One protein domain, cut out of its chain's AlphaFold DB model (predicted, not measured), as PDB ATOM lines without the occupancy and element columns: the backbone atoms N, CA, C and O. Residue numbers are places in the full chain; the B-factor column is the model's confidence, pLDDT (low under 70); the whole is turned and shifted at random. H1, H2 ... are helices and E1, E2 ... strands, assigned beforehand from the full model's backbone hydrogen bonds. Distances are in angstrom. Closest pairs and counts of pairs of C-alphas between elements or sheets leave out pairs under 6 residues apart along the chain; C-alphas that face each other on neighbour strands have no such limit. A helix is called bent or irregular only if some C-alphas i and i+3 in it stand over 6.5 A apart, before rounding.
ATOM      1  N   ILE A  32     160.266 -23.567 162.527       86.06
ATOM      2  CA  ILE A  32     160.673 -24.851 163.095       86.06
ATOM      3  C   ILE A  32     161.713 -25.499 162.186       86.06
ATOM      4  O   ILE A  32     161.412 -25.844 161.047       86.06
ATOM      5  N   ILE A  33     162.915 -25.730 162.713       85.56
ATOM      6  CA  ILE A  33     163.957 -26.518 162.052       85.56
ATOM      7  C   ILE A  33     164.048 -27.873 162.751       85.56
ATOM      8  O   ILE A  33     164.303 -27.946 163.956       85.56
ATOM      9  N   LYS A  34     163.813 -28.945 161.992       83.75
ATOM     10  CA  LYS A  34     163.970 -30.333 162.439       83.75
ATOM     11  C   LYS A  34     165.372 -30.832 162.111       83.75
ATOM     12  O   LYS A  34     165.926 -30.486 161.070       83.75
ATOM     13  N   ASP A  35     165.930 -31.647 162.997       80.56
ATOM     14  CA  ASP A  35     167.172 -32.364 162.735       80.56
ATOM     15  C   ASP A  35     166.879 -33.679 162.004       80.56
ATOM     16  O   ASP A  35     166.377 -34.632 162.594       80.56
ATOM     17  N   TYR A  36     167.215 -33.722 160.717       77.00
ATOM     18  CA  TYR A  36     167.026 -34.892 159.856       77.00
ATOM     19  C   TYR A  36     168.225 -35.854 159.862       77.00
ATOM     20  O   TYR A  36     168.226 -36.863 159.160       77.00
ATOM     21  N   ASN A  37     169.267 -35.581 160.650       76.19
ATOM     22  CA  ASN A  37     170.482 -36.395 160.693       76.19
ATOM     23  C   ASN A  37     170.237 -37.899 161.006       76.19
ATOM     24  O   ASN A  37     170.883 -38.743 160.381       76.19
ATOM     25  N   PRO A  38     169.288 -38.284 161.890       73.50
ATOM     26  CA  PRO A  38     168.930 -39.693 162.105       73.50
ATOM     27  C   PRO A  38     168.382 -40.392 160.856       73.50
ATOM     28  O   PRO A  38     168.702 -41.554 160.605       73.50
ATOM     29  N   GLU A  39     167.582 -39.684 160.057       75.31
ATOM     30  CA  GLU A  39     166.985 -40.221 158.833       75.31
ATOM     31  C   GLU A  39     168.066 -40.494 157.781       75.31
ATOM     32  O   GLU A  39     168.083 -41.560 157.164       75.31
ATOM     33  N   PHE A  40     169.043 -39.591 157.647       76.31
ATOM     34  CA  PHE A  40     170.215 -39.808 156.795       76.31
ATOM     35  C   PHE A  40     171.054 -41.006 157.248       76.31
ATOM     36  O   PHE A  40     171.467 -41.814 156.413       76.31
ATOM     37  N   ALA A  41     171.281 -41.158 158.556       74.31
ATOM     38  CA  ALA A  41     172.001 -42.307 159.101       74.31
ATOM     39  C   ALA A  41     171.273 -43.631 158.809       74.31
ATOM     40  O   ALA A  41     171.911 -44.619 158.440       74.31
ATOM     41  N   PHE A  42     169.941 -43.651 158.904       75.56
ATOM     42  CA  PHE A  42     169.130 -44.813 158.542       75.56
ATOM     43  C   PHE A  42     169.246 -45.153 157.053       75.56
ATOM     44  O   PHE A  42     169.532 -46.303 156.719       75.56
ATOM     45  N   ILE A  43     169.111 -44.171 156.160       80.19
ATOM     46  CA  ILE A  43     169.253 -44.384 154.712       80.19
ATOM     47  C   ILE A  43     170.653 -44.920 154.384       80.19
ATOM     48  O   ILE A  43     170.780 -45.925 153.682       80.19
ATOM     49  N   ALA A  44     171.708 -44.314 154.940       77.19
ATOM     50  CA  ALA A  44     173.081 -44.787 154.763       77.19
ATOM     51  C   ALA A  44     173.250 -46.240 155.243       77.19
ATOM     52  O   ALA A  44     173.895 -47.057 154.581       77.19
ATOM     53  N   SER A  45     172.609 -46.588 156.360       74.88
ATOM     54  CA  SER A  45     172.614 -47.946 156.892       74.88
ATOM     55  C   SER A  45     171.911 -48.944 155.967       74.88
ATOM     56  O   SER A  45     172.455 -50.018 155.707       74.88
ATOM     57  N   MET A  46     170.771 -48.576 155.374       76.69
ATOM     58  CA  MET A  46     170.062 -49.427 154.419       76.69
ATOM     59  C   MET A  46     170.899 -49.698 153.167       76.69
ATOM     60  O   MET A  46     170.897 -50.820 152.671       76.69
ATOM     61  N   VAL A  47     171.646 -48.699 152.686       81.69
ATOM     62  CA  VAL A  47     172.541 -48.821 151.521       81.69
ATOM     63  C   VAL A  47     173.771 -49.687 151.826       81.69
ATOM     64  O   VAL A  47     174.281 -50.370 150.938       81.69
ATOM     65  N   SER A  48     174.233 -49.729 153.080       76.31
ATOM     66  CA  SER A  48     175.381 -50.560 153.474       76.31
ATOM     67  C   SER A  48     175.105 -52.070 153.384       76.31
ATOM     68  O   SER A  48     176.001 -52.844 153.047       76.31
ATOM     69  N   VAL A  49     173.858 -52.499 153.607       76.19
ATOM     70  CA  VAL A  49     173.453 -53.916 153.583       76.19
ATOM     71  C   VAL A  49     173.676 -54.587 152.215       76.19
ATOM     72  O   VAL A  49     174.378 -55.600 152.175       76.19
ATOM     73  N   PRO A  50     173.158 -54.071 151.080       80.75
ATOM     74  CA  PRO A  50     173.408 -54.668 149.768       80.75
ATOM     75  C   PRO A  50     174.886 -54.616 149.364       80.75
ATOM     76  O   PRO A  50     175.356 -55.530 148.693       80.75
ATOM     77  N   LEU A  51     175.638 -53.607 149.813       81.00
ATOM     78  CA  LEU A  51     177.089 -53.511 149.611       81.00
ATOM     79  C   LEU A  51     177.839 -54.667 150.288       81.00
ATOM     80  O   LEU A  51     178.711 -55.286 149.681       81.00
ATOM     81  N   ILE A  52     177.456 -55.005 151.519       77.00
ATOM     82  CA  ILE A  52     178.016 -56.145 152.254       77.00
ATOM     83  C   ILE A  52     177.620 -57.465 151.586       77.00
ATOM     84  O   ILE A  52     178.465 -58.341 151.427       77.00
ATOM     85  N   ILE A  53     176.371 -57.599 151.129       76.56
ATOM     86  CA  ILE A  53     175.919 -58.779 150.374       76.56
ATOM     87  C   ILE A  53     176.742 -58.949 149.090       76.56
ATOM     88  O   ILE A  53     177.223 -60.047 148.817       76.56
ATOM     89  N   LEU A  54     176.958 -57.870 148.332       80.19
ATOM     90  CA  LEU A  54     177.770 -57.887 147.114       80.19
ATOM     91  C   LEU A  54     179.211 -58.323 147.411       80.19
ATOM     92  O   LEU A  54     179.756 -59.177 146.711       80.19
ATOM     93  N   MET A  55     179.806 -57.789 148.481       76.31
ATOM     94  CA  MET A  55     181.147 -58.171 148.920       76.31
ATOM     95  C   MET A  55     181.219 -59.660 149.306       76.31
ATOM     96  O   MET A  55     182.177 -60.337 148.945       76.31
ATOM     97  N   LEU A  56     180.197 -60.195 149.985       73.06
ATOM     98  CA  LEU A  56     180.122 -61.608 150.381       73.06
ATOM     99  C   LEU A  56     179.916 -62.562 149.193       73.06
ATOM    100  O   LEU A  56     180.383 -63.699 149.246       73.06
ATOM    101  N   ILE A  57     179.235 -62.119 148.132       73.25
ATOM    102  CA  ILE A  57     179.107 -62.878 146.876       73.25
ATOM    103  C   ILE A  57     180.448 -62.905 146.129       73.25
ATOM    104  O   ILE A  57     180.827 -63.943 145.592       73.25
ATOM    105  N   TYR A  58     181.167 -61.779 146.100       75.44
ATOM    106  CA  TYR A  58     182.408 -61.633 145.334       75.44
ATOM    107  C   TYR A  58     183.630 -62.272 146.017       75.44
ATOM    108  O   TYR A  58     184.508 -62.802 145.338       75.44
ATOM    109  N   PHE A  59     183.683 -62.264 147.352       70.00
ATOM    110  CA  PHE A  59     184.730 -62.915 148.144       70.00
ATOM    111  C   PHE A  59     184.183 -64.202 148.779       70.00
ATOM    112  O   PHE A  59     183.601 -64.152 149.871       70.00
ATOM    113  N   PRO A  60     184.349 -65.367 148.120       62.97
ATOM    114  CA  PRO A  60     183.707 -66.600 148.543       62.97
ATOM    115  C   PRO A  60     184.209 -67.005 149.926       62.97
ATOM    116  O   PRO A  60     185.348 -67.420 150.130       62.97
ATOM    117  N   THR A  61     183.313 -66.878 150.893       65.25
ATOM    118  CA  THR A  61     183.506 -67.305 152.274       65.25
ATOM    119  C   THR A  61     182.568 -68.491 152.530       65.25
ATOM    120  O   THR A  61     181.576 -68.661 151.821       65.25
ATOM    121  N   SER A  62     182.848 -69.357 153.513       78.00
ATOM    122  CA  SER A  62     181.949 -70.483 153.815       78.00
ATOM    123  C   SER A  62     180.505 -70.006 154.055       78.00
ATOM    124  O   SER A  62     180.287 -68.965 154.677       78.00
ATOM    125  N   LYS A  63     179.508 -70.774 153.584       74.75
ATOM    126  CA  LYS A  63     178.072 -70.426 153.686       74.75
ATOM    127  C   LYS A  63     177.663 -70.005 155.104       74.75
ATOM    128  O   LYS A  63     176.923 -69.042 155.272       74.75
ATOM    129  N   GLU A  64     178.200 -70.670 156.125       74.75
ATOM    130  CA  GLU A  64     177.954 -70.327 157.532       74.75
ATOM    131  C   GLU A  64     178.447 -68.929 157.922       74.75
ATOM    132  O   GLU A  64     177.776 -68.232 158.679       74.75
ATOM    133  N   LYS A  65     179.609 -68.502 157.418       73.88
ATOM    134  CA  LYS A  65     180.159 -67.168 157.691       73.88
ATOM    135  C   LYS A  65     179.333 -66.082 157.001       73.88
ATOM    136  O   LYS A  65     179.114 -65.037 157.604       73.88
ATOM    137  N   ILE A  66     178.817 -66.354 155.800       75.88
ATOM    138  CA  ILE A  66     177.910 -65.451 155.074       75.88
ATOM    139  C   ILE A  66     176.594 -65.282 155.843       75.88
ATOM    140  O   ILE A  66     176.167 -64.156 156.083       75.88
ATOM    141  N   ILE A  67     175.982 -66.385 156.284       74.69
ATOM    142  CA  ILE A  67     174.727 -66.356 157.053       74.69
ATOM    143  C   ILE A  67     174.923 -65.611 158.380       74.69
ATOM    144  O   ILE A  67     174.117 -64.747 158.719       74.69
ATOM    145  N   LYS A  68     176.019 -65.883 159.104       72.00
ATOM    146  CA  LYS A  68     176.360 -65.164 160.343       72.00
ATOM    147  C   LYS A  68     176.576 -63.671 160.091       72.00
ATOM    148  O   LYS A  68     176.028 -62.858 160.824       72.00
ATOM    149  N   ALA A  69     177.313 -63.294 159.046       73.38
ATOM    150  CA  ALA A  69     177.539 -61.890 158.706       73.38
ATOM    151  C   ALA A  69     176.228 -61.168 158.352       73.38
ATOM    152  O   ALA A  69     175.974 -60.079 158.866       73.38
ATOM    153  N   LEU A  70     175.360 -61.789 157.548       74.56
ATOM    154  CA  LEU A  70     174.076 -61.209 157.152       74.56
ATOM    155  C   LEU A  70     173.144 -60.978 158.350       74.56
ATOM    156  O   LEU A  70     172.427 -59.983 158.379       74.56
ATOM    157  N   PHE A  71     173.181 -61.864 159.347       72.44
ATOM    158  CA  PHE A  71     172.353 -61.751 160.549       72.44
ATOM    159  C   PHE A  71     172.949 -60.800 161.603       72.44
ATOM    160  O   PHE A  71     172.216 -60.059 162.253       72.44
ATOM    161  N   CYS A  72     174.277 -60.779 161.769       69.12
ATOM    162  CA  CYS A  72     174.946 -59.956 162.781       69.12
ATOM    163  C   CYS A  72     175.056 -58.477 162.387       69.12
ATOM    164  O   CYS A  72     174.947 -57.608 163.249       69.12
ATOM    165  N   THR A  73     175.248 -58.169 161.103       71.25
ATOM    166  CA  THR A  73     175.443 -56.787 160.625       71.25
ATOM    167  C   THR A  73     174.259 -55.853 160.946       71.25
ATOM    168  O   THR A  73     174.487 -54.820 161.580       71.25
ATOM    169  N   PRO A  74     172.996 -56.174 160.594       69.50
ATOM    170  CA  PRO A  74     171.862 -55.308 160.929       69.50
ATOM    171  C   PRO A  74     171.645 -55.190 162.445       69.50
ATOM    172  O   PRO A  74     171.169 -54.163 162.922       69.50
ATOM    173  N   LEU A  75     172.049 -56.203 163.215       67.50
ATOM    174  CA  LEU A  75     171.916 -56.235 164.671       67.50
ATOM    175  C   LEU A  75     172.908 -55.295 165.376       67.50
ATOM    176  O   LEU A  75     172.589 -54.759 166.432       67.50
ATOM    177  N   LEU A  76     174.078 -55.046 164.777       67.19
ATOM    178  CA  LEU A  76     175.058 -54.066 165.269       67.19
ATOM    179  C   LEU A  76     174.693 -52.625 164.893       67.19
ATOM    180  O   LEU A  76     174.959 -51.696 165.651       67.19
ATOM    181  N   ILE A  77     174.068 -52.439 163.732       67.12
ATOM    182  CA  ILE A  77     173.640 -51.129 163.225       67.12
ATOM    183  C   ILE A  77     172.357 -50.657 163.930       67.12
ATOM    184  O   ILE A  77     172.216 -49.472 164.242       67.12
ATOM    185  N   SER A  78     171.439 -51.584 164.215       69.12
ATOM    186  CA  SER A  78     170.111 -51.304 164.773       69.12
ATOM    187  C   SER A  78     170.132 -50.419 166.032       69.12
ATOM    188  O   SER A  78     169.460 -49.389 166.003       69.12
ATOM    189  N   PRO A  79     170.928 -50.690 167.089       64.25
ATOM    190  CA  PRO A  79     170.911 -49.891 168.318       64.25
ATOM    191  C   PRO A  79     171.365 -48.444 168.110       64.25
ATOM    192  O   PRO A  79     170.840 -47.531 168.747       64.25
ATOM    193  N   ILE A  80     172.330 -48.226 167.210       65.69
ATOM    194  CA  ILE A  80     172.877 -46.899 166.906       65.69
ATOM    195  C   ILE A  80     171.822 -46.071 166.176       65.69
ATOM    196  O   ILE A  80     171.568 -44.921 166.535       65.69
ATOM    197  N   VAL A  81     171.165 -46.678 165.188       64.12
ATOM    198  CA  VAL A  81     170.110 -46.013 164.425       64.12
ATOM    199  C   VAL A  81     168.875 -45.776 165.297       64.12
ATOM    200  O   VAL A  81     168.341 -44.672 165.286       64.12
ATOM    201  N   PHE A  82     168.483 -46.742 166.139       64.81
ATOM    202  CA  PHE A  82     167.396 -46.577 167.111       64.81
ATOM    203  C   PHE A  82     167.679 -45.414 168.067       64.81
ATOM    204  O   PHE A  82     166.849 -44.525 168.224       64.81
ATOM    205  N   GLY A  83     168.871 -45.361 168.667       65.38
ATOM    206  CA  GLY A  83     169.234 -44.296 169.603       65.38
ATOM    207  C   GLY A  83     169.121 -42.891 169.002       65.38
ATOM    208  O   GLY A  83     168.736 -41.958 169.700       65.38
ATOM    209  N   TYR A  84     169.404 -42.729 167.710       64.62
ATOM    210  CA  TYR A  84     169.226 -41.453 167.016       64.62
ATOM    211  C   TYR A  84     167.781 -41.208 166.559       64.62
ATOM    212  O   TYR A  84     167.330 -40.068 166.619       64.62
ATOM    213  N   TRP A  85     167.044 -42.247 166.159       65.81
ATOM    214  CA  TRP A  85     165.673 -42.138 165.646       65.81
ATOM    215  C   TRP A  85     164.659 -41.672 166.697       65.81
ATOM    216  O   TRP A  85     163.734 -40.936 166.380       65.81
ATOM    217  N   PHE A  86     164.833 -42.063 167.964       65.38
ATOM    218  CA  PHE A  86     163.937 -41.640 169.053       65.38
ATOM    219  C   PHE A  86     164.305 -40.287 169.671       65.38
ATOM    220  O   PHE A  86     163.669 -39.870 170.639       65.38
ATOM    221  N   ASN A  87     165.346 -39.624 169.161       70.69
ATOM    222  CA  ASN A  87     165.820 -38.348 169.674       70.69
ATOM    223  C   ASN A  87     165.503 -37.209 168.703       70.69
ATOM    224  O   ASN A  87     166.386 -36.700 168.012       70.69
ATOM    225  N   ASP A  88     164.244 -36.773 168.712       72.31
ATOM    226  CA  ASP A  88     163.776 -35.623 167.943       72.31
ATOM    227  C   ASP A  88     164.439 -34.350 168.467       72.31
ATOM    228  O   ASP A  88     164.058 -33.806 169.512       72.31
ATOM    229  N   ARG A  89     165.444 -33.860 167.741       83.75
ATOM    230  CA  ARG A  89     166.055 -32.553 167.990       83.75
ATOM    231  C   ARG A  89     165.393 -31.514 167.099       83.75
ATOM    232  O   ARG A  89     165.252 -31.695 165.892       83.75
ATOM    233  N   LEU A  90     164.966 -30.418 167.714       86.81
ATOM    234  CA  LEU A  90     164.175 -29.396 167.047       86.81
ATOM    235  C   LEU A  90     164.556 -28.013 167.562       86.81
ATOM    236  O   LEU A  90     164.673 -27.799 168.766       86.81
ATOM    237  N   ILE A  91     164.725 -27.069 166.645       89.31
ATOM    238  CA  ILE A  91     165.004 -25.670 166.956       89.31
ATOM    239  C   ILE A  91     163.779 -24.852 166.554       89.31
ATOM    240  O   ILE A  91     163.327 -24.933 165.413       89.31
ATOM    241  N   ARG A  92     163.221 -24.078 167.489       88.81
ATOM    242  CA  ARG A  92     162.127 -23.132 167.227       88.81
ATOM    243  C   ARG A  92     162.645 -21.712 167.326       88.81
ATOM    244  O   ARG A  92     163.115 -21.300 168.385       88.81
ATOM    245  N   PHE A  93     162.499 -20.955 166.254       88.88
ATOM    246  CA  PHE A  93     162.765 -19.525 166.236       88.88
ATOM    247  C   PHE A  93     161.461 -18.788 166.520       88.88
ATOM    248  O   PHE A  93     160.496 -18.900 165.769       88.88
ATOM    249  N   LYS A  94     161.434 -18.065 167.635       87.56
ATOM    250  CA  LYS A  94     160.378 -17.122 168.009       87.56
ATOM    251  C   LYS A  94     160.924 -15.704 167.881       87.56
ATOM    252  O   LYS A  94     162.137 -15.503 167.867       87.56
ATOM    253  N   ASN A  95     160.034 -14.720 167.862       85.38
ATOM    254  CA  ASN A  95     160.405 -13.314 167.671       85.38
ATOM    255  C   ASN A  95     161.346 -12.762 168.755       85.38
ATOM    256  O   ASN A  95     162.058 -11.796 168.503       85.38
ATOM    257  N   ASP A  96     161.353 -13.349 169.954       88.81
ATOM    258  CA  ASP A  96     162.139 -12.902 171.110       88.81
ATOM    259  C   ASP A  96     163.249 -13.884 171.531       88.81
ATOM    260  O   ASP A  96     164.165 -13.518 172.279       88.81
ATOM    261  N   LYS A  97     163.184 -15.140 171.075       90.00
ATOM    262  CA  LYS A  97     164.059 -16.220 171.544       90.00
ATOM    263  C   LYS A  97     164.178 -17.384 170.566       90.00
ATOM    264  O   LYS A  97     163.290 -17.654 169.765       90.00
ATOM    265  N   ILE A  98     165.254 -18.138 170.729       90.50
ATOM    266  CA  ILE A  98     165.518 -19.407 170.055       90.50
ATOM    267  C   ILE A  98     165.395 -20.523 171.095       90.50
ATOM    268  O   ILE A  98     166.068 -20.495 172.128       90.50
ATOM    269  N   GLU A  99     164.533 -21.502 170.842       92.75
ATOM    270  CA  GLU A  99     164.296 -22.650 171.720       92.75
ATOM    271  C   GLU A  99     164.875 -23.923 171.097       92.75
ATOM    272  O   GLU A  99     164.539 -24.281 169.972       92.75
ATOM    273  N   TYR A 100     165.703 -24.640 171.852       90.00
ATOM    274  CA  TYR A 100     166.220 -25.961 171.504       90.00
ATOM    275  C   TYR A 100     165.429 -27.011 172.276       90.00
ATOM    276  O   TYR A 100     165.436 -27.032 173.514       90.00
ATOM    277  N   LEU A 101     164.744 -27.879 171.545       89.31
ATOM    278  CA  LEU A 101     163.922 -28.953 172.071       89.31
ATOM    279  C   LEU A 101     164.559 -30.303 171.740       89.31
ATOM    280  O   LEU A 101     165.073 -30.508 170.643       89.31
ATOM    281  N   ILE A 102     164.502 -31.221 172.703       86.50
ATOM    282  CA  ILE A 102     164.825 -32.637 172.514       86.50
ATOM    283  C   ILE A 102     163.617 -33.440 172.988       86.50
ATOM    284  O   ILE A 102     163.189 -33.271 174.131       86.50
ATOM    285  N   ASN A 103     163.050 -34.283 172.128       84.31
ATOM    286  CA  ASN A 103     161.851 -35.087 172.404       84.31
ATOM    287  C   ASN A 103     160.693 -34.225 172.915       84.31
ATOM    288  O   ASN A 103     160.081 -34.508 173.945       84.31
ATOM    289  N   SER A 104     160.454 -33.101 172.232       82.31
ATOM    290  CA  SER A 104     159.463 -32.082 172.606       82.31
ATOM    291  C   SER A 104     159.669 -31.412 173.976       82.31
ATOM    292  O   SER A 104     158.869 -30.560 174.363       82.31
ATOM    293  N   LYS A 105     160.753 -31.715 174.700       86.69
ATOM    294  CA  LYS A 105     161.117 -31.048 175.957       86.69
ATOM    295  C   LYS A 105     162.109 -29.923 175.692       86.69
ATOM    296  O   LYS A 105     163.127 -30.123 175.032       86.69
ATOM    297  N   LEU A 106     161.833 -28.745 176.247       89.19
ATOM    298  CA  LEU A 106     162.741 -27.603 176.187       89.19
ATOM    299  C   LEU A 106     164.041 -27.934 176.933       89.19
ATOM    300  O   LEU A 106     164.023 -28.200 178.133       89.19
ATOM    301  N   LYS A 107     165.168 -27.909 176.221       90.25
ATOM    302  CA  LYS A 107     166.504 -28.128 176.794       90.25
ATOM    303  C   LYS A 107     167.269 -26.833 176.987       90.25
ATOM    304  O   LYS A 107     167.996 -26.697 177.965       90.25
ATOM    305  N   ARG A 108     167.111 -25.886 176.064       90.44
ATOM    306  CA  ARG A 108     167.772 -24.582 176.123       90.44
ATOM    307  C   ARG A 108     166.894 -23.529 175.467       90.44
ATOM    308  O   ARG A 108     166.247 -23.803 174.465       90.44
ATOM    309  N   SER A 109     166.906 -22.324 176.016       91.38
ATOM    310  CA  SER A 109     166.300 -21.143 175.406       91.38
ATOM    311  C   SER A 109     167.332 -20.025 175.418       91.38
ATOM    312  O   SER A 109     167.951 -19.783 176.452       91.38
ATOM    313  N   ILE A 110     167.517 -19.349 174.290       90.69
ATOM    314  CA  ILE A 110     168.421 -18.205 174.148       90.69
ATOM    315  C   ILE A 110     167.571 -17.009 173.745       90.69
ATOM    316  O   ILE A 110     166.874 -17.076 172.737       90.69
ATOM    317  N   LYS A 111     167.585 -15.926 174.525       92.12
ATOM    318  CA  LYS A 111     166.903 -14.689 174.126       92.12
ATOM    319  C   LYS A 111     167.733 -13.980 173.065       92.12
ATOM    320  O   LYS A 111     168.948 -13.894 173.208       92.12
ATOM    321  N   ILE A 112     167.083 -13.429 172.046       87.12
ATOM    322  CA  ILE A 112     167.777 -12.773 170.927       87.12
ATOM    323  C   ILE A 112     168.627 -11.596 171.418       87.12
ATOM    324  O   ILE A 112     169.766 -11.451 170.998       87.12
ATOM    325  N   GLY A 113     168.139 -10.831 172.399       86.75
ATOM    326  CA  GLY A 113     168.895  -9.719 172.992       86.75
ATOM    327  C   GLY A 113     170.166 -10.116 173.759       86.75
ATOM    328  O   GLY A 113     170.902  -9.236 174.186       86.75
TER     329      GLY A 113
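This is residues 32 to 113 of the 119 residues of an uncharacterized protein of Campylobacter sp. Marseille-Q3452 (UniProt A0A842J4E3). A small sheet of four strands stands at one end of a long helical hairpin, H1 and H2 side by side, so that the two parts follow each other along one rod. The free end of the hairpin, residues 58 to 64, sticks out at the far end from the sheet. The printed part has 82 residues with two named helices and four named strands in the order E1 H1 H2 E2 E3 E4; the sheet runs E1 E2 E3 E4, antiparallel throughout, and the class is mixed, helices and strands. The whole is extended, with a radius of gyration of the C-alphas of 19.8 A and spans of 64 by 18 by 14 A.

The strands are E1, residues 32 to 34, from C-alpha 32 at (160.673, -24.851, 163.095); E2, residues 89 to 93; E3, residues 97 to 102, 16.5 A long; and E4, residues 105 to 111, 17.4 A long, which ends with C-alpha 111 at (166.903, -14.689, 174.126). H1, residues 37 to 58, is 31.9 A long, and H2, residues 63 to 85, is 33.1 A long from C-alpha 63 at (178.072, -70.426, 153.686). H2 is irregular, only just, with C-alphas 76 and 79 6.6 A apart, and has a kink of 28 degrees near residue 79.

E2, E3 and E4 form a meander, each strand the antiparallel neighbour of the one before. E2 and E3 are a hairpin, with N 92 and O 99 at 2.8 A; E3 and E4 are another, with N 98 and O 110 at 2.8 A. Edge strand E1 is antiparallel to E2, with N 33 and O 91 at 2.8 A. These three N and O pairs are within hydrogen-bond range. Neither helix is on the sheet. H1 and H2 touch, closest at the C-alphas of Pro 38 and Tyr 84, 5.2 A apart, and run opposite ways at a shallow tilt of 7 degrees. O i to N i+4 pairs are within range in 15 of 18 cases in H1 and 15 of 19 in H2.

The C-alphas farthest apart, those of Ser 62 and Gly 113, are 65.0 A apart. The printed part has no cut, and its five links between named elements are tight. Mean pLDDT of the printed part is 78.0; residues 60 to 61, 72 and 74 to 86 are under 70.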